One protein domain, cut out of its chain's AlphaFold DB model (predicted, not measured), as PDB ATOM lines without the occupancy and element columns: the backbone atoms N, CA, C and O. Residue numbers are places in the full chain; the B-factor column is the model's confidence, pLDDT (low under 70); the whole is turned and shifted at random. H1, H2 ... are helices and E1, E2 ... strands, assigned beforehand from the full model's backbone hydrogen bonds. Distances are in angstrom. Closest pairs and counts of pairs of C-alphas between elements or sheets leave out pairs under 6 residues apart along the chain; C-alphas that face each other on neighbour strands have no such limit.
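What this domain is: This is residues 49 to 141 and 354 to 472 of the 472 residues of an uncharacterized protein of Candidatus Frackibacter sp. T328-2 (UniProt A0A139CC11). A long, strongly twisted sheet, built on the strands E3, E6, E11 and E10, runs through the domain. The crossed hairpin of E7 and E8 lies over part of one face, and the short helix H1 packs on the sheet from the other side. At one end E4, E5 and E12 make a small sheet that continues the row E3, E6 and E11, and the twisted sheet E13, E14 and E15 folds over it; H2 runs out at a corner, and residues 467 to 472 stick out. The printed part has 212 residues with sixteen named strands, E1 to E16 in order along the chain, then two named helices, H1 and H2; the class is mostly strand, and the large sheet is branched and mixed. It is compact, with a radius of gyration of the C-alphas of 17.3 A and spans of 54 by 39 by 32 A.

Where its parts are: Residues 49 to 63 hold no named element. E1, residues 64 to 66, begins at C-alpha 64 at (71.617, 142.943, 77.654). E2 is residues 74 to 79, and E3, residues 85 to 94, is 30.1 A long. E4, residues 98 to 100, and E5, residues 103 to 106, come before E6, residues 111 to 121, which is 24.4 A long and bends by 87 degrees at residue 118. E7 is residues 128 to 131; E8, residues 134 to 141, bends by 56 degrees at residue 137 and ends at C-alpha 141 at (103.266, 130.777, 79.878). After the cut come E9, residues 355 to 357, E10, residues 360 to 369, which bends by 78 degrees at residue 363, E11, residues 375 to 382, and E12, residues 386 to 389. E13 is residues 394 to 396, E14, residues 402 to 410, is 24.5 A long, and E15, residues 413 to 421, is 24.1 A long and bends by 56 degrees at residue 416. E16 is residues 440 to 443, H1 residues 446 to 452, and H2, residues 456 to 470, is 21.4 A long and ends at C-alpha 470 at (57.839, 143.455, 86.115).

How they stand to each other: In the branched sheet E3 has three neighbours: E2 and E16 lie on one side of it, E6 on the other side. E2 and E3 are a hairpin, with N 78 and O 86 3.0 A apart. E3 and E6 are antiparallel, N 91 to O 114 2.9 A, and so are E3 and E16, N 94 to O 440 2.9 A. E1 and E16 are parallel, N 441 to O 64 2.8 A. E6 and E11 are antiparallel, N 113 to O 380 2.9 A; E10 and E11 are a hairpin, N 366 to O 379 2.8 A; E9 and E10 meet only at a point. The hairpin E7 and E8, N 129 to O 136 2.9 A, makes a sandwich, two sheets face to face, with the branched sheet, their best planes 42 degrees apart; the closest C-alphas of E6 and E7, Ala 115 and Tyr 130, are 6.4 A apart. E4 and E5 are a hairpin, N 98 to O 105 2.9 A, and E5 and E12 are antiparallel, N 104 to O 388 2.8 A. E13, E14 and E15 form a meander, each strand the antiparallel neighbour of the one before, with N 395 to O 404 2.9 A and N 405 to O 418 3.0 A. The closest C-alphas of E4 and E15, Val 99 and Lys 413, are 6.0 A apart, and those of E12 and E14, Arg 389 and Ile 406, 6.7 A. H1 is on the branched sheet, its closest C-alpha pair with E6 being Arg 446 and Trp 118, 6.4 A. H2 only grazes that sheet with residues 456 to 463; C-alphas 65 and 459 are its closest pair with E1, 6.1 A. H1 and H2 are close but not clearly touching, about perpendicular at 78 degrees. In H1 and H2 every O i to N i+4 pair is within hydrogen-bond range.

The domain as a whole: The C-alphas farthest apart, Tyr 82 and Gly 411, are 56.6 A apart. Residues 142 to 353 are not printed, and C-alphas 141 and 354 are 14.8 A apart across the cut. The link E15 to E16, 18 residues, is long. Mean pLDDT of the printed part is 92.2, that of H2 78, and no printed residue is under 70.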
ATOM      1  N   SER A  49     102.379 137.328  62.971       94.19
ATOM      2  CA  SER A  49     102.713 136.028  63.564       94.19
ATOM      3  C   SER A  49     101.791 135.619  64.716       94.19
ATOM      4  O   SER A  49     101.832 134.464  65.140       94.19
ATOM      5  N   VAL A  50     100.956 136.536  65.220       95.44
ATOM      6  CA  VAL A  50      99.991 136.239  66.285       95.44
ATOM      7  C   VAL A  50      98.602 135.996  65.700       95.44
ATOM      8  O   VAL A  50      98.229 136.563  64.672       95.44
ATOM      9  N   LYS A  51      97.820 135.132  66.351       95.94
ATOM     10  CA  LYS A  51      96.460 134.799  65.925       95.94
ATOM     11  C   LYS A  51      95.479 135.633  66.735       95.94
ATOM     12  O   LYS A  51      95.523 135.631  67.955       95.94
ATOM     13  N   LEU A  52      94.566 136.318  66.065       96.44
ATOM     14  CA  LEU A  52      93.462 137.003  66.730       96.44
ATOM     15  C   LEU A  52      92.167 136.232  66.490       96.44
ATOM     16  O   LEU A  52      92.030 135.630  65.418       96.44
ATOM     17  N   PRO A  53      91.213 136.265  67.433       95.62
ATOM     18  CA  PRO A  53      89.880 135.757  67.160       95.62
ATOM     19  C   PRO A  53      89.259 136.541  66.007       95.62
ATOM     20  O   PRO A  53      89.522 137.735  65.805       95.62
ATOM     21  N   LYS A  54      88.382 135.885  65.250       96.00
ATOM     22  CA  LYS A  54      87.546 136.603  64.281       96.00
ATOM     23  C   LYS A  54      86.732 137.667  65.020       96.00
ATOM     24  O   LYS A  54      86.321 137.462  66.154       96.00
ATOM     25  N   ASN A  55      86.526 138.823  64.393       94.94
ATOM     26  CA  ASN A  55      85.805 139.944  65.012       94.94
ATOM     27  C   ASN A  55      86.389 140.401  66.371       94.94
ATOM     28  O   ASN A  55      85.664 140.927  67.208       94.94
ATOM     29  N   ALA A  56      87.704 140.244  66.577       93.19
ATOM     30  CA  ALA A  56      88.434 140.618  67.795       93.19
ATOM     31  C   ALA A  56      88.072 141.995  68.375       93.19
ATOM     32  O   ALA A  56      87.987 142.160  69.591       93.19
ATOM     33  N   THR A  57      87.858 142.981  67.505       94.25
ATOM     34  CA  THR A  57      87.624 144.382  67.869       94.25
ATOM     35  C   THR A  57      86.146 144.751  67.976       94.25
ATOM     36  O   THR A  57      85.826 145.896  68.293       94.25
ATOM     37  N   LEU A  58      85.231 143.815  67.739       93.50
ATOM     38  CA  LEU A  58      83.798 144.061  67.837       93.50
ATOM     39  C   LEU A  58      83.391 144.278  69.307       93.50
ATOM     40  O   LEU A  58      83.928 143.629  70.212       93.50
ATOM     41  N   LEU A  59      82.460 145.200  69.549       92.12
ATOM     42  CA  LEU A  59      81.782 145.361  70.839       92.12
ATOM     43  C   LEU A  59      80.354 144.831  70.740       92.12
ATOM     44  O   LEU A  59      79.797 144.844  69.641       92.12
ATOM     45  N   PRO A  60      79.768 144.406  71.869       93.38
ATOM     46  CA  PRO A  60      78.325 144.264  71.962       93.38
ATOM     47  C   PRO A  60      77.639 145.601  71.654       93.38
ATOM     48  O   PRO A  60      78.059 146.633  72.187       93.38
ATOM     49  N   ASP A  61      76.616 145.581  70.804       89.75
ATOM     50  CA  ASP A  61      75.797 146.738  70.442       89.75
ATOM     51  C   ASP A  61      74.468 146.701  71.203       89.75
ATOM     52  O   ASP A  61      73.662 145.789  71.019       89.75
ATOM     53  N   ASN A  62      74.258 147.698  72.070       87.88
ATOM     54  CA  ASN A  62      73.129 147.765  73.002       87.88
ATOM     55  C   ASN A  62      72.891 146.435  73.755       87.88
ATOM     56  O   ASN A  62      71.800 145.871  73.675       87.88
ATOM     57  N   PRO A  63      73.902 145.906  74.469       92.31
ATOM     58  CA  PRO A  63      73.801 144.587  75.072       92.31
ATOM     59  C   PRO A  63      72.774 144.524  76.200       92.31
ATOM     60  O   PRO A  63      72.576 145.483  76.955       92.31
ATOM     61  N   GLU A  64      72.198 143.343  76.379       92.62
ATOM     62  CA  GLU A  64      71.617 142.943  77.654       92.62
ATOM     63  C   GLU A  64      72.709 142.772  78.708       92.62
ATOM     64  O   GLU A  64      73.822 142.339  78.399       92.62
ATOM     65  N   TYR A  65      72.388 143.080  79.967       92.44
ATOM     66  CA  TYR A  65      73.291 142.846  81.089       92.44
ATOM     67  C   TYR A  65      72.686 141.870  82.097       92.44
ATOM     68  O   TYR A  65      71.622 142.131  82.657       92.44
ATOM     69  N   VAL A  66      73.389 140.765  82.353       92.94
ATOM     70  CA  VAL A  66      73.043 139.786  83.394       92.94
ATOM     71  C   VAL A  66      74.160 139.766  84.430       92.94
ATOM     72  O   VAL A  66      75.228 139.212  84.194       92.94
ATOM     73  N   ALA A  67      73.931 140.392  85.583       88.62
ATOM     74  CA  ALA A  67      74.983 140.580  86.582       88.62
ATOM     75  C   ALA A  67      75.467 139.276  87.233       88.62
ATOM     76  O   ALA A  67      76.618 139.199  87.656       88.62
ATOM     77  N   ASP A  68      74.598 138.275  87.360       87.75
ATOM     78  CA  ASP A  68      74.922 137.025  88.038       87.75
ATOM     79  C   ASP A  68      74.017 135.879  87.562       87.75
ATOM     80  O   ASP A  68      72.859 136.100  87.198       87.75
ATOM     81  N   LEU A  69      74.562 134.666  87.600       92.06
ATOM     82  CA  LEU A  69      73.855 133.394  87.513       92.06
ATOM     83  C   LEU A  69      74.441 132.478  88.597       92.06
ATOM     84  O   LEU A  69      75.663 132.448  88.732       92.06
ATOM     85  N   PRO A  70      73.632 131.698  89.338       92.88
ATOM     86  CA  PRO A  70      74.129 130.893  90.459       92.88
ATOM     87  C   PRO A  70      75.302 129.956  90.127       92.88
ATOM     88  O   PRO A  70      76.189 129.759  90.958       92.88
ATOM     89  N   GLY A  71      75.323 129.386  88.922       92.94
ATOM     90  CA  GLY A  71      76.390 128.513  88.442       92.94
ATOM     91  C   GLY A  71      77.662 129.247  88.007       92.94
ATOM     92  O   GLY A  71      78.702 128.601  87.871       92.94
ATOM     93  N   PHE A  72      77.621 130.572  87.817       95.25
ATOM     94  CA  PHE A  72      78.797 131.356  87.440       95.25
ATOM     95  C   PHE A  72      79.730 131.547  88.629       95.25
ATOM     96  O   PHE A  72      79.338 131.753  89.779       95.25
ATOM     97  N   ILE A  73      81.024 131.548  88.337       95.00
ATOM     98  CA  ILE A  73      82.020 131.911  89.329       95.00
ATOM     99  C   ILE A  73      82.011 133.428  89.453       95.00
ATOM    100  O   ILE A  73      82.503 134.113  88.571       95.00
ATOM    101  N   ASN A  74      81.494 133.958  90.560       93.31
ATOM    102  CA  ASN A  74      81.484 135.396  90.826       93.31
ATOM    103  C   ASN A  74      82.095 135.700  92.197       93.31
ATOM    104  O   ASN A  74      81.554 135.364  93.246       93.31
ATOM    105  N   GLY A  75      83.289 136.298  92.195       92.56
ATOM    106  CA  GLY A  75      83.995 136.696  93.415       92.56
ATOM    107  C   GLY A  75      84.606 135.537  94.204       92.56
ATOM    108  O   GLY A  75      85.008 135.723  95.356       92.56
ATOM    109  N   LYS A  76      84.728 134.341  93.610       94.19
ATOM    110  CA  LYS A  76      85.282 133.169  94.301       94.19
ATOM    111  C   LYS A  76      86.753 133.396  94.626       94.19
ATOM    112  O   LYS A  76      87.596 133.506  93.736       94.19
ATOM    113  N   VAL A  77      87.079 133.462  95.914       94.25
ATOM    114  CA  VAL A  77      88.443 133.756  96.365       94.25
ATOM    115  C   VAL A  77      89.297 132.494  96.348       94.25
ATOM    116  O   VAL A  77      89.084 131.565  97.125       94.25
ATOM    117  N   MET A  78      90.317 132.493  95.497       93.31
ATOM    118  CA  MET A  78      91.432 131.553  95.556       93.31
ATOM    119  C   MET A  78      92.501 132.076  96.524       93.31
ATOM    120  O   MET A  78      92.740 133.281  96.606       93.31
ATOM    121  N   VAL A  79      93.151 131.167  97.253       94.44
ATOM    122  CA  VAL A  79      94.350 131.457  98.048       94.44
ATOM    123  C   VAL A  79      95.509 130.682  97.438       94.44
ATOM    124  O   VAL A  79      95.422 129.460  97.300       94.44
ATOM    125  N   ASN A  80      96.566 131.391  97.044       94.06
ATOM    126  CA  ASN A  80      97.750 130.766  96.465       94.06
ATOM    127  C   ASN A  80      98.650 130.137  97.546       94.06
ATOM    128  O   ASN A  80      98.362 130.217  98.742       94.06
ATOM    129  N   ASP A  81      99.763 129.522  97.139       94.88
ATOM    130  CA  ASP A  81     100.640 128.792  98.061       94.88
ATOM    131  C   ASP A  81     101.267 129.652  99.172       94.88
ATOM    132  O   ASP A  81     101.745 129.084 100.153       94.88
ATOM    133  N   TYR A  82     101.239 130.980  99.034       93.38
ATOM    134  CA  TYR A  82     101.827 131.952  99.961       93.38
ATOM    135  C   TYR A  82     100.773 132.853 100.617       93.38
ATOM    136  O   TYR A  82     101.088 133.930 101.117       93.38
ATOM    137  N   GLY A  83      99.501 132.444 100.598       93.75
ATOM    138  CA  GLY A  83      98.429 133.152 101.298       93.75
ATOM    139  C   GLY A  83      97.848 134.358 100.554       93.75
ATOM    140  O   GLY A  83      96.950 135.021 101.081       93.75
ATOM    141  N   LYS A  84      98.296 134.655  99.324       92.19
ATOM    142  CA  LYS A  84      97.719 135.745  98.522       92.19
ATOM    143  C   LYS A  84      96.307 135.360  98.084       92.19
ATOM    144  O   LYS A  84      96.105 134.319  97.463       92.19
ATOM    145  N   LYS A  85      95.346 136.236  98.378       93.19
ATOM    146  CA  LYS A  85      93.950 136.112  97.946       93.19
ATOM    147  C   LYS A  85      93.769 136.684  96.541       93.19
ATOM    148  O   LYS A  85      94.154 137.827  96.284       93.19
ATOM    149  N   VAL A  86      93.162 135.904  95.654       91.00
ATOM    150  CA  VAL A  86      92.922 136.258  94.251       91.00
ATOM    151  C   VAL A  86      91.469 135.911  93.894       91.00
ATOM    152  O   VAL A  86      91.143 134.733  93.741       91.00
ATOM    153  N   PRO A  87      90.577 136.911  93.800       93.56
ATOM    154  CA  PRO A  87      89.198 136.704  93.363       93.56
ATOM    155  C   PRO A  87      89.114 136.271  91.894       93.56
ATOM    156  O   PRO A  87      89.830 136.820  91.050       93.56
ATOM    157  N   LYS A  88      88.224 135.317  91.614       95.12
ATOM    158  CA  LYS A  88      87.927 134.770  90.285       95.12
ATOM    159  C   LYS A  88      86.517 135.108  89.850       95.12
ATOM    160  O   LYS A  88      85.609 135.125  90.685       95.12
ATOM    161  N   TYR A  89      86.385 135.358  88.557       95.19
ATOM    162  CA  TYR A  89      85.136 135.698  87.906       95.19
ATOM    163  C   TYR A  89      85.018 134.950  86.586       95.19
ATOM    164  O   TYR A  89      86.030 134.672  85.948       95.19
ATOM    165  N   ASP A  90      83.789 134.688  86.184       94.69
ATOM    166  CA  ASP A  90      83.429 134.222  84.861       94.69
ATOM    167  C   ASP A  90      82.510 135.241  84.194       94.69
ATOM    168  O   ASP A  90      81.800 136.006  84.854       94.69
ATOM    169  N   GLY A  91      82.485 135.211  82.869       95.62
ATOM    170  CA  GLY A  91      81.507 135.956  82.106       95.62
ATOM    171  C   GLY A  91      81.232 135.353  80.742       95.62
ATOM    172  O   GLY A  91      81.988 134.526  80.231       95.62
ATOM    173  N   VAL A  92      80.131 135.798  80.152       97.62
ATOM    174  CA  VAL A  92      79.717 135.436  78.798       97.62
ATOM    175  C   VAL A  92      79.402 136.708  78.041       97.62
ATOM    176  O   VAL A  92      78.766 137.617  78.571       97.62
ATOM    177  N   VAL A  93      79.857 136.783  76.797       97.88
ATOM    178  CA  VAL A  93      79.637 137.945  75.947       97.88
ATOM    179  C   VAL A  93      79.146 137.504  74.587       97.88
ATOM    180  O   VAL A  93      79.726 136.609  73.970       97.88
ATOM    181  N   ILE A  94      78.105 138.180  74.114       98.25
ATOM    182  CA  ILE A  94      77.599 138.071  72.749       98.25
ATOM    183  C   ILE A  94      77.735 139.438  72.090       98.25
ATOM    184  O   ILE A  94      77.365 140.453  72.679       98.25
ATOM    185  N   ARG A  95      78.297 139.471  70.883       96.62
ATOM    186  CA  ARG A  95      78.558 140.694  70.128       96.62
ATOM    187  C   ARG A  95      78.293 140.538  68.635       96.62
ATOM    188  O   ARG A  95      78.694 139.547  68.016       96.62
ATOM    189  N   GLY A  96      77.677 141.569  68.059       95.75
ATOM    190  CA  GLY A  96      77.287 141.668  66.650       95.75
ATOM    191  C   GLY A  96      76.376 140.547  66.184       95.75
ATOM    192  O   GLY A  96      76.475 140.115  65.029       95.75
ATOM    193  N   SER A  97      75.509 140.077  67.077       97.06
ATOM    194  CA  SER A  97      74.391 139.233  66.698       97.06
ATOM    195  C   SER A  97      73.477 139.970  65.715       97.06
ATOM    196  O   SER A  97      73.343 141.196  65.730       97.06
ATOM    197  N   LYS A  98      72.866 139.215  64.803       95.56
ATOM    198  CA  LYS A  98      71.900 139.734  63.830       95.56
ATOM    199  C   LYS A  98      70.662 138.867  63.831       95.56
ATOM    200  O   LYS A  98      70.784 137.648  63.904       95.56
ATOM    201  N   VAL A  99      69.500 139.487  63.672       93.94
ATOM    202  CA  VAL A  99      68.247 138.771  63.439       93.94
ATOM    203  C   VAL A  99      67.848 138.964  61.988       93.94
ATOM    204  O   VAL A  99      67.777 140.091  61.502       93.94
ATOM    205  N   MET A 100      67.651 137.868  61.269       91.94
ATOM    206  CA  MET A 100      67.177 137.905  59.891       91.94
ATOM    207  C   MET A 100      66.505 136.590  59.521       91.94
ATOM    208  O   MET A 100      67.021 135.523  59.846       91.94
ATOM    209  N   ASN A 101      65.394 136.669  58.788       89.81
ATOM    210  CA  ASN A 101      64.632 135.502  58.329       89.81
ATOM    211  C   ASN A 101      64.257 134.550  59.482       89.81
ATOM    212  O   ASN A 101      64.535 133.354  59.402       89.81
ATOM    213  N   ASP A 102      63.704 135.102  60.569       90.75
ATOM    214  CA  ASP A 102      63.301 134.361  61.775       90.75
ATOM    215  C   ASP A 102      64.439 133.541  62.417       90.75
ATOM    216  O   ASP A 102      64.226 132.502  63.050       90.75
ATOM    217  N   MET A 103      65.682 133.994  62.228       94.06
ATOM    218  CA  MET A 103      66.882 133.389  62.793       94.06
ATOM    219  C   MET A 103      67.756 134.440  63.454       94.06
ATOM    220  O   MET A 103      67.931 135.544  62.939       94.06
ATOM    221  N   VAL A 104      68.385 134.044  64.550       96.56
ATOM    222  CA  VAL A 104      69.484 134.767  65.171       96.56
ATOM    223  C   VAL A 104      70.798 134.183  64.678       96.56
ATOM    224  O   VAL A 104      70.993 132.968  64.687       96.56
ATOM    225  N   ILE A 105      71.712 135.052  64.263       97.19
ATOM    226  CA  ILE A 105      73.046 134.695  63.794       97.19
ATOM    227  C   ILE A 105      74.065 135.385  64.691       97.19
ATOM    228  O   ILE A 105      74.172 136.610  64.675       97.19
ATOM    229  N   ILE A 106      74.858 134.600  65.420       98.31
ATOM    230  CA  ILE A 106      76.064 135.091  66.096       98.31
ATOM    231  C   ILE A 106      77.252 134.795  65.173       98.31
ATOM    232  O   ILE A 106      77.442 133.634  64.790       98.31
ATOM    233  N   PRO A 107      78.059 135.792  64.772       98.12
ATOM    234  CA  PRO A 107      79.188 135.558  63.880       98.12
ATOM    235  C   PRO A 107      80.305 134.757  64.582       98.12
ATOM    236  O   PRO A 107      80.321 134.654  65.810       98.12
ATOM    237  N   PRO A 108      81.281 134.204  63.839       98.31
ATOM    238  CA  PRO A 108      82.499 133.656  64.435       98.31
ATOM    239  C   PRO A 108      83.186 134.692  65.333       98.31
ATOM    240  O   PRO A 108      83.308 135.850  64.934       98.31
ATOM    241  N   GLY A 109      83.628 134.298  66.523       97.94
ATOM    242  CA  GLY A 109      84.195 135.214  67.517       97.94
ATOM    243  C   GLY A 109      83.180 136.154  68.190       97.94
ATOM    244  O   GLY A 109      83.560 137.058  68.948       97.94
ATOM    245  N   GLY A 110      81.894 135.988  67.863       98.12
ATOM    246  CA  GLY A 110      80.778 136.782  68.365       98.12
ATOM    247  C   GLY A 110      80.238 136.294  69.706       98.12
ATOM    248  O   GLY A 110      79.636 137.087  70.409       98.12
ATOM    249  N   LEU A 111      80.481 135.038  70.085       98.56
ATOM    250  CA  LEU A 111      80.215 134.490  71.415       98.56
ATOM    251  C   LEU A 111      81.545 134.156  72.084       98.56
ATOM    252  O   LEU A 111      82.371 133.448  71.499       98.56
ATOM    253  N   TYR A 112      81.736 134.583  73.327       97.94
ATOM    254  CA  TYR A 112      82.813 134.046  74.147       97.94
ATOM    255  C   TYR A 112      82.431 133.873  75.611       97.94
ATOM    256  O   TYR A 112      81.749 134.707  76.198       97.94
ATOM    257  N   TYR A 113      82.924 132.780  76.185       97.69
ATOM    258  CA  TYR A 113      83.125 132.635  77.619       97.69
ATOM    259  C   TYR A 113      84.463 133.275  77.984       97.69
ATOM    260  O   TYR A 113      85.433 133.180  77.223       97.69
ATOM    261  N   MET A 114      84.532 133.892  79.153       95.81
ATOM    262  CA  MET A 114      85.782 134.349  79.728       95.81
ATOM    263  C   MET A 114      85.908 133.925  81.181       95.81
ATOM    264  O   MET A 114      84.956 134.028  81.949       95.81
ATOM    265  N   ALA A 115      87.115 133.511  81.538       95.31
ATOM    266  CA  ALA A 115      87.587 133.486  82.908       95.31
ATOM    267  C   ALA A 115      88.369 134.778  83.154       95.31
ATOM    268  O   ALA A 115      89.171 135.181  82.310       95.31
ATOM    269  N   ASP A 116      88.148 135.417  84.294       92.56
ATOM    270  CA  ASP A 116      88.776 136.674  84.686       92.56
ATOM    271  C   ASP A 116      89.333 136.576  86.115       92.56
ATOM    272  O   ASP A 116      88.845 135.859  86.999       92.56
ATOM    273  N   THR A 117      90.401 137.326  86.355       89.50
ATOM    274  CA  THR A 117      91.081 137.397  87.638       89.50
ATOM    275  C   THR A 117      91.307 138.847  88.031       89.50
ATOM    276  O   THR A 117      92.017 139.615  87.384       89.50
ATOM    277  N   TRP A 118      90.765 139.237  89.188       81.44
ATOM    278  CA  TRP A 118      90.878 140.623  89.665       81.44
ATOM    279  C   TRP A 118      92.313 141.021  90.014       81.44
ATOM    280  O   TRP A 118      92.633 142.193  90.200       81.44
ATOM    281  N   ARG A 119      93.203 140.046  90.165       79.19
ATOM    282  CA  ARG A 119      94.636 140.280  90.293       79.19
ATOM    283  C   ARG A 119      95.325 139.389  89.279       79.19
ATOM    284  O   ARG A 119      95.017 138.200  89.234       79.19
ATOM    285  N   GLY A 120      96.246 139.967  88.514       87.06
ATOM    286  CA  GLY A 120      97.070 139.218  87.576       87.06
ATOM    287  C   GLY A 120      97.677 137.990  88.249       87.06
ATOM    288  O   GLY A 120      98.213 138.085  89.364       87.06
ATOM    289  N   MET A 121      97.521 136.852  87.587       90.44
ATOM    290  CA  MET A 121      98.036 135.574  88.026       90.44
ATOM    291  C   MET A 121      99.485 135.390  87.624       90.44
ATOM    292  O   MET A 121      99.928 135.852  86.567       90.44
ATOM    293  N   LEU A 122     100.196 134.649  88.465       89.56
ATOM    294  CA  LEU A 122     101.604 134.341  88.282       89.56
ATOM    295  C   LEU A 122     101.851 132.834  88.266       89.56
ATOM    296  O   LEU A 122     101.291 132.116  89.104       89.56
ATOM    297  N   PRO A 123     102.718 132.347  87.359       90.88
ATOM    298  CA  PRO A 123     103.148 130.959  87.392       90.88
ATOM    299  C   PRO A 123     103.928 130.680  88.681       90.88
ATOM    300  O   PRO A 123     104.356 131.594  89.388       90.88
ATOM    301  N   LEU A 124     104.138 129.397  88.983       92.12
ATOM    302  CA  LEU A 124     104.906 128.897  90.137       92.12
ATOM    303  C   LEU A 124     104.286 129.150  91.531       92.12
ATOM    304  O   LEU A 124     104.631 128.445  92.487       92.12
ATOM    305  N   LEU A 125     103.335 130.083  91.664       92.44
ATOM    306  CA  LEU A 125     102.707 130.430  92.946       92.44
ATOM    307  C   LEU A 125     101.610 129.454  93.412       92.44
ATOM    308  O   LEU A 125     100.979 129.673  94.447       92.44
ATOM    309  N   GLY A 126     101.375 128.374  92.661       94.00
ATOM    310  CA  GLY A 126     100.292 127.422  92.929       94.00
ATOM    311  C   GLY A 126      98.903 128.006  92.671       94.00
ATOM    312  O   GLY A 126      97.919 127.542  93.247       94.00
ATOM    313  N   GLU A 127      98.829 129.044  91.841       94.88
ATOM    314  CA  GLU A 127      97.574 129.655  91.427       94.88
ATOM    315  C   GLU A 127      96.830 128.750  90.435       94.88
ATOM    316  O   GLU A 127      97.423 127.927  89.737       94.88
ATOM    317  N   TYR A 128      95.508 128.885  90.399       94.56
ATOM    318  CA  TYR A 128      94.637 128.158  89.482       94.56
ATOM    319  C   TYR A 128      93.591 129.093  88.878       94.56
ATOM    320  O   TYR A 128      93.235 130.116  89.474       94.56
ATOM    321  N   GLU A 129      93.108 128.723  87.703       93.31
ATOM    322  CA  GLU A 129      92.013 129.369  86.988       93.31
ATOM    323  C   GLU A 129      90.880 128.358  86.783       93.31
ATOM    324  O   GLU A 129      91.065 127.153  86.991       93.31
ATOM    325  N   TYR A 130      89.701 128.859  86.442       94.44
ATOM    326  CA  TYR A 130      88.576 128.036  86.040       94.44
ATOM    327  C   TYR A 130      88.377 128.193  84.542       94.44
ATOM    328  O   TYR A 130      88.421 129.309  84.046       94.44
ATOM    329  N   LEU A 131      88.180 127.091  83.831       95.38
ATOM    330  CA  LEU A 131      87.770 127.100  82.434       95.38
ATOM    331  C   LEU A 131      86.449 126.346  82.360       95.38
ATOM    332  O   LEU A 131      86.407 125.181  82.754       95.38
ATOM    333  N   ALA A 132      85.377 127.034  81.961       93.50
ATOM    334  CA  ALA A 132      84.020 126.485  81.934       93.50
ATOM    335  C   ALA A 132      83.629 125.814  83.277       93.50
ATOM    336  O   ALA A 132      83.091 124.709  83.331       93.50
ATOM    337  N   GLY A 133      83.990 126.453  84.398       92.38
ATOM    338  CA  GLY A 133      83.750 125.942  85.754       92.38
ATOM    339  C   GLY A 133      84.737 124.873  86.254       92.38
ATOM    340  O   GLY A 133      84.753 124.571  87.452       92.38
ATOM    341  N   ASN A 134      85.606 124.331  85.397       95.12
ATOM    342  CA  ASN A 134      86.608 123.328  85.765       95.12
ATOM    343  C   ASN A 134      87.911 123.976  86.246       95.12
ATOM    344  O   ASN A 134      88.470 124.844  85.584       95.12
ATOM    345  N   LYS A 135      88.419 123.550  87.408       95.94
ATOM    346  CA  LYS A 135      89.645 124.096  88.015       95.94
ATOM    347  C   LYS A 135      90.906 123.517  87.363       95.94
ATOM    348  O   LYS A 135      91.090 122.303  87.372       95.94
ATOM    349  N   TYR A 136      91.841 124.389  86.980       97.31
ATOM    350  CA  TYR A 136      93.161 124.011  86.470       97.31
ATOM    351  C   TYR A 136      94.276 124.879  87.068       97.31
ATOM    352  O   TYR A 136      94.173 126.103  87.121       97.31
ATOM    353  N   TYR A 137      95.367 124.257  87.520       97.56
ATOM    354  CA  TYR A 137      96.561 124.959  87.999       97.56
ATOM    355  C   TYR A 137      97.268 125.667  86.849       97.56
ATOM    356  O   TYR A 137      97.513 125.052  85.816       97.56
ATOM    357  N   TYR A 138      97.641 126.928  87.053       96.25
ATOM    358  CA  TYR A 138      98.421 127.723  86.112       96.25
ATOM    359  C   TYR A 138      99.911 127.550  86.408       96.25
ATOM    360  O   TYR A 138     100.387 127.893  87.495       96.25
ATOM    361  N   LEU A 139     100.642 126.957  85.464       95.81
ATOM    362  CA  LEU A 139     102.008 126.498  85.706       95.81
ATOM    363  C   LEU A 139     103.049 127.346  84.998       95.81
ATOM    364  O   LEU A 139     104.109 127.591  85.572       95.81
ATOM    365  N   ASP A 140     102.759 127.764  83.768       95.12
ATOM    366  CA  ASP A 140     103.684 128.540  82.953       95.12
ATOM    367  C   ASP A 140     102.991 129.219  81.769       95.12
ATOM    368  O   ASP A 140     101.847 128.901  81.445       95.12
ATOM    369  N   PHE A 141     103.714 130.096  81.081       93.94
ATOM    370  CA  PHE A 141     103.266 130.777  79.878       93.94
ATOM    371  C   PHE A 141     104.404 131.073  78.901       93.94
ATOM    372  O   PHE A 141     105.574 131.165  79.277       93.94
ATOM    373  N   GLY A 354      94.479 130.804  69.704       96.94
ATOM    374  CA  GLY A 354      93.894 130.541  68.387       96.94
ATOM    375  C   GLY A 354      93.938 129.075  67.948       96.94
ATOM    376  O   GLY A 354      93.751 128.790  66.764       96.94
ATOM    377  N   GLU A 355      94.228 128.142  68.855       97.88
ATOM    378  CA  GLU A 355      93.999 126.713  68.626       97.88
ATOM    379  C   GLU A 355      92.637 126.278  69.170       97.88
ATOM    380  O   GLU A 355      91.971 127.013  69.902       97.88
ATOM    381  N   SER A 356      92.207 125.075  68.781       98.00
ATOM    382  CA  SER A 356      91.008 124.452  69.340       98.00
ATOM    383  C   SER A 356      91.087 124.399  70.857       98.00
ATOM    384  O   SER A 356      92.089 123.950  71.409       98.00
ATOM    385  N   TYR A 357      90.005 124.799  71.516       97.94
ATOM    386  CA  TYR A 357      89.854 124.543  72.935       97.94
ATOM    387  C   TYR A 357      89.825 123.018  73.152       97.94
ATOM    388  O   TYR A 357      89.017 122.335  72.521       97.94
ATOM    389  N   PRO A 358      90.728 122.442  73.968       95.94
ATOM    390  CA  PRO A 358      90.938 120.992  73.986       95.94
ATOM    391  C   PRO A 358      89.765 120.195  74.564       95.94
ATOM    392  O   PRO A 358      89.715 118.983  74.377       95.94
ATOM    393  N   PHE A 359      88.841 120.860  75.259       96.88
ATOM    394  CA  PHE A 359      87.674 120.233  75.874       96.88
ATOM    395  C   PHE A 359      86.388 120.441  75.059       96.88
ATOM    396  O   PHE A 359      85.387 119.785  75.329       96.88
ATOM    397  N   ASP A 360      86.419 121.309  74.041       98.06
ATOM    398  CA  ASP A 360      85.294 121.553  73.135       98.06
ATOM    399  C   ASP A 360      85.787 122.139  71.798       98.06
ATOM    400  O   ASP A 360      86.157 123.313  71.692       98.06
ATOM    401  N   ASP A 361      85.797 121.318  70.747       97.75
ATOM    402  CA  ASP A 361      86.397 121.670  69.458       97.75
ATOM    403  C   ASP A 361      85.622 122.746  68.677       97.75
ATOM    404  O   ASP A 361      86.173 123.346  67.742       97.75
ATOM    405  N   ARG A 362      84.384 123.055  69.090       98.25
ATOM    406  CA  ARG A 362      83.555 124.139  68.541       98.25
ATOM    407  C   ARG A 362      84.164 125.514  68.825       98.25
ATOM    408  O   ARG A 362      83.905 126.473  68.086       98.25
ATOM    409  N   PHE A 363      85.012 125.593  69.849       98.75
ATOM    410  CA  PHE A 363      85.625 126.821  70.326       98.75
ATOM    411  C   PHE A 363      87.137 126.855  70.091       98.75
ATOM    412  O   PHE A 363      87.811 125.838  69.903       98.75
ATOM    413  N   GLU A 364      87.669 128.068  70.064       98.38
ATOM    414  CA  GLU A 364      89.091 128.396  70.109       98.38
ATOM    415  C   GLU A 364      89.404 129.151  71.403       98.38
ATOM    416  O   GLU A 364      88.513 129.755  72.003       98.38
ATOM    417  N   ILE A 365      90.658 129.100  71.850       98.19
ATOM    418  CA  ILE A 365      91.077 129.659  73.141       98.19
ATOM    419  C   ILE A 365      92.142 130.742  72.990       98.19
ATOM    420  O   ILE A 365      93.003 130.656  72.119       98.19
ATOM    421  N   TYR A 366      92.101 131.746  73.865       97.75
ATOM    422  CA  TYR A 366      93.056 132.846  73.945       97.75
ATOM    423  C   TYR A 366      93.347 133.189  75.415       97.75
ATOM    424  O   TYR A 366      92.494 133.773  76.085       97.75
ATOM    425  N   PRO A 367      94.533 132.847  75.938       96.19
ATOM    426  CA  PRO A 367      95.018 133.359  77.217       96.19
ATOM    427  C   PRO A 367      95.292 134.865  77.117       96.19
ATOM    428  O   PRO A 367      95.698 135.345  76.060       96.19
ATOM    429  N   MET A 368      95.071 135.612  78.198       94.69
ATOM    430  CA  MET A 368      95.039 137.077  78.156       94.69
ATOM    431  C   MET A 368      96.128 137.658  79.041       94.69
ATOM    432  O   MET A 368      96.113 137.487  80.263       94.69
ATOM    433  N   ALA A 369      97.077 138.341  78.412       90.94
ATOM    434  CA  ALA A 369      98.215 138.936  79.072       90.94
ATOM    435  C   ALA A 369      97.919 140.357  79.565       90.94
ATOM    436  O   ALA A 369      97.214 141.164  78.955       90.94
ATOM    437  N   CYS A 370      98.540 140.676  80.690       89.00
ATOM    438  CA  CYS A 370      98.791 142.041  81.108       89.00
ATOM    439  C   CYS A 370      99.944 142.641  80.300       89.00
ATOM    440  O   CYS A 370     100.909 141.917  80.044       89.00
ATOM    441  N   PRO A 371      99.957 143.968  80.071       86.50
ATOM    442  CA  PRO A 371     101.090 144.687  79.499       86.50
ATOM    443  C   PRO A 371     102.440 144.510  80.212       86.50
ATOM    444  O   PRO A 371     103.430 145.013  79.700       86.50
ATOM    445  N   ILE A 372     102.492 143.833  81.369       83.94
ATOM    446  CA  ILE A 372     103.711 143.481  82.126       83.94
ATOM    447  C   ILE A 372     103.907 141.962  82.342       83.94
ATOM    448  O   ILE A 372     104.790 141.555  83.083       83.94
ATOM    449  N   GLY A 373     103.098 141.087  81.730       80.38
ATOM    450  CA  GLY A 373     103.360 139.634  81.744       80.38
ATOM    451  C   GLY A 373     102.539 138.760  82.698       80.38
ATOM    452  O   GLY A 373     102.811 137.572  82.841       80.38
ATOM    453  N   HIS A 374     101.527 139.314  83.363       89.50
ATOM    454  CA  HIS A 374     100.597 138.536  84.189       89.50
ATOM    455  C   HIS A 374      99.470 137.910  83.361       89.50
ATOM    456  O   HIS A 374      98.979 138.550  82.436       89.50
ATOM    457  N   LEU A 375      98.963 136.742  83.768       91.62
ATOM    458  CA  LEU A 375      97.703 136.216  83.232       91.62
ATOM    459  C   LEU A 375      96.525 136.960  83.867       91.62
ATOM    460  O   LEU A 375      96.380 136.966  85.086       91.62
ATOM    461  N   PHE A 376      95.696 137.602  83.052       92.50
ATOM    462  CA  PHE A 376      94.484 138.302  83.490       92.50
ATOM    463  C   PHE A 376      93.196 137.568  83.139       92.50
ATOM    464  O   PHE A 376      92.112 138.065  83.416       92.50
ATOM    465  N   GLY A 377      93.315 136.366  82.591       93.81
ATOM    466  CA  GLY A 377      92.183 135.515  82.306       93.81
ATOM    467  C   GLY A 377      92.353 134.775  80.998       93.81
ATOM    468  O   GLY A 377      93.401 134.823  80.350       93.81
ATOM    469  N   THR A 378      91.270 134.151  80.574       96.06
ATOM    470  CA  THR A 378      91.220 133.338  79.368       96.06
ATOM    471  C   THR A 378      89.915 133.599  78.645       96.06
ATOM    472  O   THR A 378      88.878 133.746  79.278       96.06
ATOM    473  N   MET A 379      89.953 133.650  77.320       97.56
ATOM    474  CA  MET A 379      88.780 133.778  76.464       97.56
ATOM    475  C   MET A 379      88.616 132.510  75.627       97.56
ATOM    476  O   MET A 379      89.561 132.081  74.969       97.56
ATOM    477  N   VAL A 380      87.416 131.935  75.623       98.38
ATOM    478  CA  VAL A 380      87.033 130.774  74.808       98.38
ATOM    479  C   VAL A 380      85.898 131.200  73.889       98.38
ATOM    480  O   VAL A 380      84.834 131.586  74.367       98.38
ATOM    481  N   THR A 381      86.115 131.177  72.575       98.56
ATOM    482  CA  THR A 381      85.216 131.818  71.603       98.56
ATOM    483  C   THR A 381      84.854 130.921  70.423       98.56
ATOM    484  O   THR A 381      85.589 129.999  70.075       98.56
ATOM    485  N   ASN A 382      83.678 131.133  69.832       98.62
ATOM    486  CA  ASN A 382      83.123 130.267  68.794       98.62
ATOM    487  C   ASN A 382      83.860 130.414  67.447       98.62
ATOM    488  O   ASN A 382      83.992 131.508  66.900       98.62
ATOM    489  N   LYS A 383      84.253 129.296  66.827       97.81
ATOM    490  CA  LYS A 383      84.984 129.311  65.538       97.81
ATOM    491  C   LYS A 383      84.112 129.572  64.312       97.81
ATOM    492  O   LYS A 383      84.594 130.032  63.269       97.81
ATOM    493  N   LYS A 384      82.841 129.179  64.402       98.19
ATOM    494  CA  LYS A 384      81.847 129.218  63.322       98.19
ATOM    495  C   LYS A 384      80.639 130.026  63.768       98.19
ATOM    496  O   LYS A 384      80.412 130.182  64.965       98.19
ATOM    497  N   SER A 385      79.872 130.518  62.799       98.06
ATOM    498  CA  SER A 385      78.608 131.183  63.095       98.06
ATOM    499  C   SER A 385      77.678 130.238  63.851       98.06
ATOM    500  O   SER A 385      77.610 129.052  63.527       98.06
ATOM    501  N   ILE A 386      76.956 130.781  64.820       98.38
ATOM    502  CA  ILE A 386      75.893 130.088  65.545       98.38
ATOM    503  C   ILE A 386      74.573 130.581  64.965       98.38
ATOM    504  O   ILE A 386      74.416 131.783  64.751       98.38
ATOM    505  N   ILE A 387      73.657 129.657  64.677       97.06
ATOM    506  CA  ILE A 387      72.345 129.961  64.104       97.06
ATOM    507  C   ILE A 387      71.284 129.379  65.032       97.06
ATOM    508  O   ILE A 387      71.298 128.179  65.294       97.06
ATOM    509  N   LEU A 388      70.380 130.228  65.513       96.44
ATOM    510  CA  LEU A 388      69.288 129.878  66.422       96.44
ATOM    511  C   LEU A 388      67.952 130.328  65.826       96.44
ATOM    512  O   LEU A 388      67.898 131.356  65.153       96.44
ATOM    513  N   ARG A 389      66.876 129.573  66.060       90.69
ATOM    514  CA  ARG A 389      65.509 129.890  65.614       90.69
ATOM    515  C   ARG A 389      64.612 130.228  66.806       90.69
ATOM    516  O   ARG A 389      64.919 129.877  67.937       90.69
ATOM    517  N   GLY A 390      63.491 130.895  66.545       79.94
ATOM    518  CA  GLY A 390      62.507 131.291  67.565       79.94
ATOM    519  C   GLY A 390      61.571 130.175  68.034       79.94
ATOM    520  O   GLY A 390      60.434 130.459  68.387       79.94
ATOM    521  N   ASP A 391      62.005 128.919  67.963       82.94
ATOM    522  CA  ASP A 391      61.228 127.710  68.268       82.94
ATOM    523  C   ASP A 391      61.680 127.027  69.573       82.94
ATOM    524  O   ASP A 391      61.434 125.837  69.770       82.94
ATOM    525  N   GLY A 392      62.362 127.767  70.457       84.81
ATOM    526  CA  GLY A 392      63.040 127.208  71.629       84.81
ATOM    527  C   GLY A 392      64.443 126.678  71.322       84.81
ATOM    528  O   GLY A 392      64.988 125.896  72.103       84.81
ATOM    529  N   SER A 393      65.035 127.073  70.186       92.25
ATOM    530  CA  SER A 393      66.403 126.696  69.828       92.25
ATOM    531  C   SER A 393      67.389 127.034  70.944       92.25
ATOM    532  O   SER A 393      67.369 128.129  71.515       92.25
ATOM    533  N   ARG A 394      68.309 126.099  71.181       95.62
ATOM    534  CA  ARG A 394      69.347 126.177  72.205       95.62
ATOM    535  C   ARG A 394      70.732 126.120  71.579       95.62
ATOM    536  O   ARG A 394      70.966 125.342  70.654       95.62
ATOM    537  N   PHE A 395      71.661 126.900  72.118       98.00
ATOM    538  CA  PHE A 395      73.086 126.705  71.884       98.00
ATOM    539  C   PHE A 395      73.815 126.516  73.207       98.00
ATOM    540  O   PHE A 395      73.832 127.423  74.036       98.00
ATOM    541  N   GLU A 396      74.452 125.357  73.349       98.19
ATOM    542  CA  GLU A 396      75.300 125.041  74.494       98.19
ATOM    543  C   GLU A 396      76.658 125.732  74.359       98.19
ATOM    544  O   GLU A 396      77.366 125.558  73.358       98.19
ATOM    545  N   GLY A 397      77.033 126.488  75.385       97.94
ATOM    546  CA  GLY A 397      78.356 127.062  75.583       97.94
ATOM    547  C   GLY A 397      79.457 125.997  75.709       97.94
ATOM    548  O   GLY A 397      79.186 124.794  75.623       97.94
ATOM    549  N   PRO A 398      80.723 126.412  75.889       97.94
ATOM    550  CA  PRO A 398      81.843 125.483  75.984       97.94
ATOM    551  C   PRO A 398      81.635 124.506  77.143       97.94
ATOM    552  O   PRO A 398      81.288 124.926  78.247       97.94
ATOM    553  N   GLU A 399      81.827 123.212  76.872       97.00
ATOM    554  CA  GLU A 399      81.632 122.122  77.846       97.00
ATOM    555  C   GLU A 399      80.225 122.084  78.489       97.00
ATOM    556  O   GLU A 399      80.051 121.497  79.554       97.00
ATOM    557  N   GLY A 400      79.219 122.713  77.864       96.94
ATOM    558  CA  GLY A 400      77.862 122.806  78.415       96.94
ATOM    559  C   GLY A 400      77.760 123.702  79.656       96.94
ATOM    560  O   GLY A 400      76.881 123.505  80.488       96.94
ATOM    561  N   TYR A 401      78.677 124.661  79.830       97.44
ATOM    562  CA  TYR A 401      78.728 125.503  81.034       97.44
ATOM    563  C   TYR A 401      77.534 126.459  81.191       97.44
ATOM    564  O   TYR A 401      77.141 126.794  82.309       97.44
ATOM    565  N   PHE A 402      76.974 126.901  80.069       97.94
ATOM    566  CA  PHE A 402      75.768 127.718  79.990       97.94
ATOM    567  C   PHE A 402      75.059 127.437  78.668       97.94
ATOM    568  O   PHE A 402      75.704 127.002  77.716       97.94
ATOM    569  N   ASP A 403      73.785 127.793  78.581       98.00
ATOM    570  CA  ASP A 403      72.983 127.723  77.368       98.00
ATOM    571  C   ASP A 403      72.452 129.101  76.978       98.00
ATOM    572  O   ASP A 403      72.124 129.926  77.830       98.00
ATOM    573  N   ILE A 404      72.336 129.338  75.672       98.06
ATOM    574  CA  ILE A 404      71.554 130.442  75.104       98.06
ATOM    575  C   ILE A 404      70.269 129.845  74.554       98.06
ATOM    576  O   ILE A 404      70.332 128.938  73.720       98.06
ATOM    577  N   VAL A 405      69.121 130.368  74.977       97.12
ATOM    578  CA  VAL A 405      67.803 129.864  74.579       97.12
ATOM    579  C   VAL A 405      67.000 130.989  73.943       97.12
ATOM    580  O   VAL A 405      66.813 132.036  74.557       97.12
ATOM    581  N   ILE A 406      66.533 130.782  72.708       96.31
ATOM    582  CA  ILE A 406      65.676 131.744  72.002       96.31
ATOM    583  C   ILE A 406      64.219 131.309  72.125       96.31
ATOM    584  O   ILE A 406      63.797 130.339  71.494       96.31
ATOM    585  N   ASP A 407      63.446 132.056  72.908       94.25
ATOM    586  CA  ASP A 407      62.046 131.733  73.184       94.25
ATOM    587  C   ASP A 407      61.118 132.237  72.074       94.25
ATOM    588  O   ASP A 407      60.160 131.557  71.709       94.25
ATOM    589  N   LYS A 408      61.380 133.442  71.542       93.19
ATOM    590  CA  LYS A 408      60.515 134.072  70.541       93.19
ATOM    591  C   LYS A 408      61.256 135.043  69.625       93.19
ATOM    592  O   LYS A 408      61.991 135.924  70.079       93.19
ATOM    593  N   ILE A 409      60.982 134.919  68.327       93.12
ATOM    594  CA  ILE A 409      61.373 135.874  67.284       93.12
ATOM    595  C   ILE A 409      60.102 136.380  66.603       93.12
ATOM    596  O   ILE A 409      59.242 135.585  66.232       93.12
ATOM    597  N   ASP A 410      60.001 137.694  66.428       89.94
ATOM    598  CA  ASP A 410      58.937 138.355  65.677       89.94
ATOM    599  C   ASP A 410      59.571 139.111  64.493       89.94
ATOM    600  O   ASP A 410      59.994 140.264  64.620       89.94
ATOM    601  N   GLY A 411      59.674 138.445  63.337       87.75
ATOM    602  CA  GLY A 411      60.284 138.992  62.124       87.75
ATOM    603  C   GLY A 411      61.796 139.194  62.255       87.75
ATOM    604  O   GLY A 411      62.573 138.240  62.287       87.75
ATOM    605  N   ASP A 412      62.237 140.450  62.301       89.12
ATOM    606  CA  ASP A 412      63.647 140.841  62.420       89.12
ATOM    607  C   ASP A 412      64.059 141.186  63.863       89.12
ATOM    608  O   ASP A 412      65.046 141.891  64.081       89.12
ATOM    609  N   LYS A 413      63.304 140.705  64.862       91.88
ATOM    610  CA  LYS A 413      63.519 141.034  66.279       91.88
ATOM    611  C   LYS A 413      63.390 139.812  67.170       91.88
ATOM    612  O   LYS A 413      62.395 139.098  67.092       91.88
ATOM    613  N   VAL A 414      64.341 139.621  68.079       92.50
ATOM    614  CA  VAL A 414      64.142 138.725  69.226       92.50
ATOM    615  C   VAL A 414      63.317 139.454  70.276       92.50
ATOM    616  O   VAL A 414      63.667 140.561  70.683       92.50
ATOM    617  N   THR A 415      62.209 138.851  70.698       91.62
ATOM    618  CA  THR A 415      61.285 139.452  71.674       91.62
ATOM    619  C   THR A 415      61.279 138.733  73.012       91.62
ATOM    620  O   THR A 415      60.862 139.333  74.000       91.62
ATOM    621  N   ALA A 416      61.777 137.495  73.065       93.06
ATOM    622  CA  ALA A 416      62.033 136.773  74.304       93.06
ATOM    623  C   ALA A 416      63.189 135.783  74.112       93.06
ATOM    624  O   ALA A 416      63.220 135.032  73.134       93.06
ATOM    625  N   TRP A 417      64.143 135.796  75.035       96.06
ATOM    626  CA  TRP A 417      65.240 134.832  75.120       96.06
ATOM    627  C   TRP A 417      65.830 134.836  76.531       96.06
ATOM    628  O   TRP A 417      65.509 135.711  77.333       96.06
ATOM    629  N   HIS A 418      66.698 133.890  76.865       96.19
ATOM    630  CA  HIS A 418      67.389 133.879  78.155       96.19
ATOM    631  C   HIS A 418      68.702 133.100  78.082       96.19
ATOM    632  O   HIS A 418      69.004 132.440  77.082       96.19
ATOM    633  N   ILE A 419      69.488 133.197  79.154       97.44
ATOM    634  CA  ILE A 419      70.625 132.310  79.392       97.44
ATOM    635  C   ILE A 419      70.340 131.393  80.580       97.44
ATOM    636  O   ILE A 419      69.700 131.806  81.549       97.44
ATOM    637  N   GLU A 420      70.819 130.158  80.498       97.06
ATOM    638  CA  GLU A 420      70.757 129.173  81.582       97.06
ATOM    639  C   GLU A 420      72.183 128.778  81.975       97.06
ATOM    640  O   GLU A 420      73.050 128.697  81.109       97.06
ATOM    641  N   ASP A 421      72.462 128.543  83.255       96.25
ATOM    642  CA  ASP A 421      73.699 127.857  83.642       96.25
ATOM    643  C   ASP A 421      73.553 126.330  83.508       96.25
ATOM    644  O   ASP A 421      72.458 125.802  83.310       96.25
ATOM    645  N   LYS A 422      74.667 125.602  83.639       94.38
ATOM    646  CA  LYS A 422      74.703 124.131  83.564       94.38
ATOM    647  C   LYS A 422      73.784 123.399  84.556       94.38
ATOM    648  O   LYS A 422      73.513 122.215  84.367       94.38
ATOM    649  N   ASP A 423      73.361 124.068  85.631       94.38
ATOM    650  CA  ASP A 423      72.490 123.509  86.667       94.38
ATOM    651  C   ASP A 423      71.006 123.849  86.392       94.38
ATOM    652  O   ASP A 423      70.118 123.438  87.142       94.38
ATOM    653  N   GLY A 424      70.724 124.563  85.295       94.19
ATOM    654  CA  GLY A 424      69.389 124.937  84.838       94.19
ATOM    655  C   GLY A 424      68.845 126.223  85.462       94.19
ATOM    656  O   GLY A 424      67.664 126.531  85.273       94.19
ATOM    657  N   ASN A 425      69.659 126.990  86.201       96.12
ATOM    658  CA  ASN A 425      69.216 128.292  86.696       96.12
ATOM    659  C   ASN A 425      69.165 129.283  85.536       96.12
ATOM    660  O   ASN A 425      70.113 129.398  84.762       96.12
ATOM    661  N   LYS A 426      68.062 130.025  85.441       95.75
ATOM    662  CA  LYS A 426      67.792 130.927  84.321       95.75
ATOM    663  C   LYS A 426      68.015 132.382  84.706       95.75
ATOM    664  O   LYS A 426      67.713 132.786  85.831       95.75
ATOM    665  N   SER A 427      68.455 133.188  83.747       94.94
ATOM    666  CA  SER A 427      68.303 134.639  83.838       94.94
ATOM    667  C   SER A 427      66.822 135.032  83.797       94.94
ATOM    668  O   SER A 427      65.949 134.229  83.458       94.94
ATOM    669  N   ILE A 428      66.533 136.308  84.059       90.50
ATOM    670  CA  ILE A 428      65.259 136.894  83.624       90.50
ATOM    671  C   ILE A 428      65.097 136.731  82.105       90.50
ATOM    672  O   ILE A 428      66.090 136.589  81.384       90.50
ATOM    673  N   THR A 429      63.862 136.809  81.615       91.69
ATOM    674  CA  THR A 429      63.615 136.919  80.175       91.69
ATOM    675  C   THR A 429      64.224 138.218  79.638       91.69
ATOM    676  O   THR A 429      64.057 139.305  80.197       91.69
ATOM    677  N   LEU A 430      64.979 138.077  78.558       92.31
ATOM    678  CA  LEU A 430      65.718 139.102  77.840       92.31
ATOM    679  C   LEU A 430      65.053 139.416  76.492       92.31
ATOM    680  O   LEU A 430      64.182 138.676  76.031       92.31
ATOM    681  N   GLY A 431      65.480 140.505  75.848       86.50
ATOM    682  CA  GLY A 431      64.838 141.040  74.647       86.50
ATOM    683  C   GLY A 431      63.685 141.993  74.971       86.50
ATOM    684  O   GLY A 431      63.392 142.276  76.134       86.50
ATOM    685  N   GLY A 432      63.058 142.540  73.928       76.88
ATOM    686  CA  GLY A 432      61.888 143.413  74.049       76.88
ATOM    687  C   GLY A 432      61.951 144.640  73.140       76.88
ATOM    688  O   GLY A 432      62.678 144.682  72.150       76.88
ATOM    689  N   LYS A 433      61.171 145.680  73.462       72.25
ATOM    690  CA  LYS A 433      60.985 146.847  72.574       72.25
ATOM    691  C   LYS A 433      62.287 147.589  72.248       72.25
ATOM    692  O   LYS A 433      62.427 148.106  71.141       72.25
ATOM    693  N   ASN A 434      63.212 147.641  73.207       74.88
ATOM    694  CA  ASN A 434      64.460 148.397  73.105       74.88
ATOM    695  C   ASN A 434      65.673 147.527  72.765       74.88
ATOM    696  O   ASN A 434      66.720 148.081  72.440       74.88
ATOM    697  N   ASN A 435      65.547 146.199  72.828       81.94
ATOM    698  CA  ASN A 435      66.611 145.286  72.442       81.94
ATOM    699  C   ASN A 435      66.060 144.169  71.560       81.94
ATOM    700  O   ASN A 435      65.322 143.299  72.014       81.94
ATOM    701  N   THR A 436      66.406 144.247  70.280       87.12
ATOM    702  CA  THR A 436      65.897 143.358  69.238       87.12
ATOM    703  C   THR A 436      66.925 142.324  68.798       87.12
ATOM    704  O   THR A 436      66.608 141.499  67.946       87.12
ATOM    705  N   ASN A 437      68.150 142.386  69.328       92.94
ATOM    706  CA  ASN A 437      69.220 141.424  69.091       92.94
ATOM    707  C   ASN A 437      69.457 140.596  70.374       92.94
ATOM    708  O   ASN A 437      68.636 140.626  71.292       92.94
ATOM    709  N   ILE A 438      70.539 139.813  70.416       96.19
ATOM    710  CA  ILE A 438      70.908 139.030  71.607       96.19
ATOM    711  C   ILE A 438      72.314 139.361  72.114       96.19
ATOM    712  O   ILE A 438      72.957 138.532  72.756       96.19
ATOM    713  N   ASP A 439      72.830 140.546  71.786       96.44
ATOM    714  CA  ASP A 439      74.106 140.997  72.324       96.44
ATOM    715  C   ASP A 439      74.008 141.052  73.851       96.44
ATOM    716  O   ASP A 439      72.996 141.453  74.430       96.44
ATOM    717  N   LEU A 440      75.061 140.586  74.512       96.50
ATOM    718  CA  LEU A 440      75.033 140.222  75.921       96.50
ATOM    719  C   LEU A 440      76.353 140.574  76.570       96.50
ATOM    720  O   LEU A 440      77.419 140.328  76.008       96.50
ATOM    721  N   ILE A 441      76.265 141.053  77.799       96.44
ATOM    722  CA  ILE A 441      77.342 141.017  78.771       96.44
ATOM    723  C   ILE A 441      76.770 140.317  80.006       96.44
ATOM    724  O   ILE A 441      75.820 140.797  80.613       96.44
ATOM    725  N   ALA A 442      77.320 139.171  80.380       96.00
ATOM    726  CA  ALA A 442      76.897 138.424  81.557       96.00
ATOM    727  C   ALA A 442      78.080 138.144  82.486       96.00
ATOM    728  O   ALA A 442      79.188 137.884  82.016       96.00
ATOM    729  N   GLY A 443      77.822 138.165  83.792       94.94
ATOM    730  CA  GLY A 443      78.800 137.937  84.851       94.94
ATOM    731  C   GLY A 443      79.343 139.222  85.477       94.94
ATOM    732  O   GLY A 443      78.768 140.311  85.360       94.94
ATOM    733  N   GLN A 444      80.475 139.078  86.163       92.81
ATOM    734  CA  GLN A 444      81.162 140.159  86.873       92.81
ATOM    735  C   GLN A 444      82.665 140.136  86.574       92.81
ATOM    736  O   GLN A 444      83.146 139.404  85.715       92.81
ATOM    737  N   GLY A 445      83.427 140.967  87.283       91.50
ATOM    738  CA  GLY A 445      84.868 141.082  87.093       91.50
ATOM    739  C   GLY A 445      85.262 142.296  86.259       91.50
ATOM    740  O   GLY A 445      84.445 143.126  85.864       91.50
ATOM    741  N   ARG A 446      86.563 142.437  86.041       91.00
ATOM    742  CA  ARG A 446      87.171 143.595  85.385       91.00
ATOM    743  C   ARG A 446      86.927 143.606  83.891       91.00
ATOM    744  O   ARG A 446      86.731 144.683  83.336       91.00
ATOM    745  N   ALA A 447      86.933 142.432  83.265       93.25
ATOM    746  CA  ALA A 447      86.614 142.304  81.852       93.25
ATOM    747  C   ALA A 447      85.190 142.808  81.574       93.25
ATOM    748  O   ALA A 447      84.986 143.678  80.730       93.25
ATOM    749  N   VAL A 448      84.223 142.360  82.381       93.81
ATOM    750  CA  VAL A 448      82.830 142.828  82.323       93.81
ATOM    751  C   VAL A 448      82.732 144.335  82.546       93.81
ATOM    752  O   VAL A 448      82.095 145.024  81.752       93.81
ATOM    753  N   VAL A 449      83.389 144.872  83.581       90.88
ATOM    754  CA  VAL A 449      83.386 146.322  83.849       90.88
ATOM    755  C   VAL A 449      83.916 147.110  82.649       90.88
ATOM    756  O   VAL A 449      83.283 148.082  82.242       90.88
ATOM    757  N   GLY A 450      85.020 146.680  82.035       91.56
ATOM    758  CA  GLY A 450      85.587 147.368  80.875       91.56
ATOM    759  C   GLY A 450      84.700 147.311  79.625       91.56
ATOM    760  O   GLY A 450      84.656 148.279  78.867       91.56
ATOM    761  N   LEU A 451      83.928 146.234  79.433       92.62
ATOM    762  CA  LEU A 451      82.919 146.135  78.365       92.62
ATOM    763  C   LEU A 451      81.671 146.981  78.637       92.62
ATOM    764  O   LEU A 451      81.023 147.446  77.694       92.62
ATOM    765  N   LEU A 452      81.334 147.188  79.911       90.69
ATOM    766  CA  LEU A 452      80.241 148.060  80.325       90.69
ATOM    767  C   LEU A 452      80.616 149.538  80.235       90.69
ATOM    768  O   LEU A 452      79.733 150.334  79.968       90.69
ATOM    769  N   THR A 453      81.879 149.942  80.381       85.25
ATOM    770  CA  THR A 453      82.277 151.361  80.271       85.25
ATOM    771  C   THR A 453      81.739 152.061  79.006       85.25
ATOM    772  O   THR A 453      81.097 153.105  79.146       85.25
ATOM    773  N   PRO A 454      81.900 151.522  77.777       80.81
ATOM    774  CA  PRO A 454      81.316 152.133  76.578       80.81
ATOM    775  C   PRO A 454      79.790 151.949  76.453       80.81
ATOM    776  O   PRO A 454      79.157 152.694  75.710       80.81
ATOM    777  N   ASN A 455      79.192 150.996  77.180       82.12
ATOM    778  CA  ASN A 455      77.787 150.575  77.053       82.12
ATOM    779  C   ASN A 455      76.906 150.933  78.268       82.12
ATOM    780  O   ASN A 455      75.711 150.654  78.287       82.12
ATOM    781  N   GLY A 456      77.467 151.538  79.314       76.44
ATOM    782  CA  GLY A 456      76.844 151.555  80.638       76.44
ATOM    783  C   GLY A 456      75.533 152.331  80.663       76.44
ATOM    784  O   GLY A 456      74.597 151.952  81.360       76.44
ATOM    785  N   ARG A 457      75.430 153.383  79.842       73.81
ATOM    786  CA  ARG A 457      74.207 154.184  79.723       73.81
ATOM    787  C   ARG A 457      73.045 153.385  79.130       73.81
ATOM    788  O   ARG A 457      71.936 153.495  79.643       73.81
ATOM    789  N   SER A 458      73.281 152.621  78.061       77.06
ATOM    790  CA  SER A 458      72.236 151.804  77.434       77.06
ATOM    791  C   SER A 458      71.869 150.615  78.319       77.06
ATOM    792  O   SER A 458      70.687 150.411  78.589       77.06
ATOM    793  N   ALA A 459      72.864 149.915  78.871       76.81
ATOM    794  CA  ALA A 459      72.645 148.799  79.791       76.81
ATOM    795  C   ALA A 459      71.807 149.210  81.019       76.81
ATOM    796  O   ALA A 459      70.840 148.533  81.369       76.81
ATOM    797  N   LEU A 460      72.123 150.357  81.637       77.12
ATOM    798  CA  LEU A 460      71.378 150.873  82.788       77.12
ATOM    799  C   LEU A 460      69.933 151.241  82.428       77.12
ATOM    800  O   LEU A 460      69.012 150.909  83.171       77.12
ATOM    801  N   ALA A 461      69.722 151.909  81.290       79.19
ATOM    802  CA  ALA A 461      68.382 152.261  80.828       79.19
ATOM    803  C   ALA A 461      67.522 151.012  80.562       79.19
ATOM    804  O   ALA A 461      66.354 150.974  80.947       79.19
ATOM    805  N   ASN A 462      68.100 149.975  79.950       78.94
ATOM    806  CA  ASN A 462      67.409 148.711  79.684       78.94
ATOM    807  C   ASN A 462      66.990 148.006  80.983       78.94
ATOM    808  O   ASN A 462      65.852 147.549  81.081       78.94
ATOM    809  N   LEU A 463      67.866 147.978  81.994       78.12
ATOM    810  CA  LEU A 463      67.561 147.387  83.299       78.12
ATOM    811  C   LEU A 463      66.355 148.059  83.977       78.12
ATOM    812  O   LEU A 463      65.445 147.361  84.420       78.12
ATOM    813  N   TYR A 464      66.321 149.395  84.037       80.44
ATOM    814  CA  TYR A 464      65.209 150.114  84.674       80.44
ATOM    815  C   TYR A 464      63.871 149.865  83.976       80.44
ATOM    816  O   TYR A 464      62.884 149.580  84.652       80.44
ATOM    817  N   ASN A 465      63.846 149.892  82.640       80.44
ATOM    818  CA  ASN A 465      62.623 149.623  81.879       80.44
ATOM    819  C   ASN A 465      62.043 148.233  82.197       80.44
ATOM    820  O   ASN A 465      60.835 148.090  82.354       80.44
ATOM    821  N   LYS A 466      62.898 147.215  82.348       75.38
ATOM    822  CA  LYS A 466      62.460 145.852  82.686       75.38
ATOM    823  C   LYS A 466      61.908 145.739  84.097       75.38
ATOM    824  O   LYS A 466      60.913 145.055  84.314       75.38
ATOM    825  N   ILE A 467      62.536 146.410  85.062       78.38
ATOM    826  CA  ILE A 467      62.022 146.453  86.435       78.38
ATOM    827  C   ILE A 467      60.626 147.091  86.452       78.38
ATOM    828  O   ILE A 467      59.735 146.562  87.110       78.38
ATOM    829  N   GLU A 468      60.407 148.172  85.696       81.94
ATOM    830  CA  GLU A 468      59.081 148.792  85.569       81.94
ATOM    831  C   GLU A 468      58.045 147.868  84.918       81.94
ATOM    832  O   GLU A 468      56.881 147.891  85.308       81.94
ATOM    833  N   GLU A 469      58.435 147.072  83.920       79.12
ATOM    834  CA  GLU A 469      57.551 146.082  83.294       79.12
ATOM    835  C   GLU A 469      57.169 144.957  84.263       79.12
ATOM    836  O   GLU A 469      56.008 144.568  84.285       79.12
ATOM    837  N   LEU A 470      58.100 144.486  85.099       77.31
ATOM    838  CA  LEU A 470      57.839 143.455  86.115       77.31
ATOM    839  C   LEU A 470      56.994 143.950  87.300       77.31
ATOM    840  O   LEU A 470      56.459 143.139  88.052       77.31
ATOM    841  N   GLN A 471      56.920 145.266  87.509       79.00
ATOM    842  CA  GLN A 471      56.117 145.888  88.568       79.00
ATOM    843  C   GLN A 471      54.673 146.198  88.140       79.00
ATOM    844  O   GLN A 471      53.871 146.592  88.990       79.00
ATOM    845  N   LYS A 472      54.353 146.057  86.850       70.12
ATOM    846  CA  LYS A 472      52.996 146.184  86.300       70.12
ATOM    847  C   LYS A 472      52.321 144.823  86.256       70.12
ATOM    848  O   LYS A 472      51.086 144.809  86.456       70.12
TER     849      LYS A 472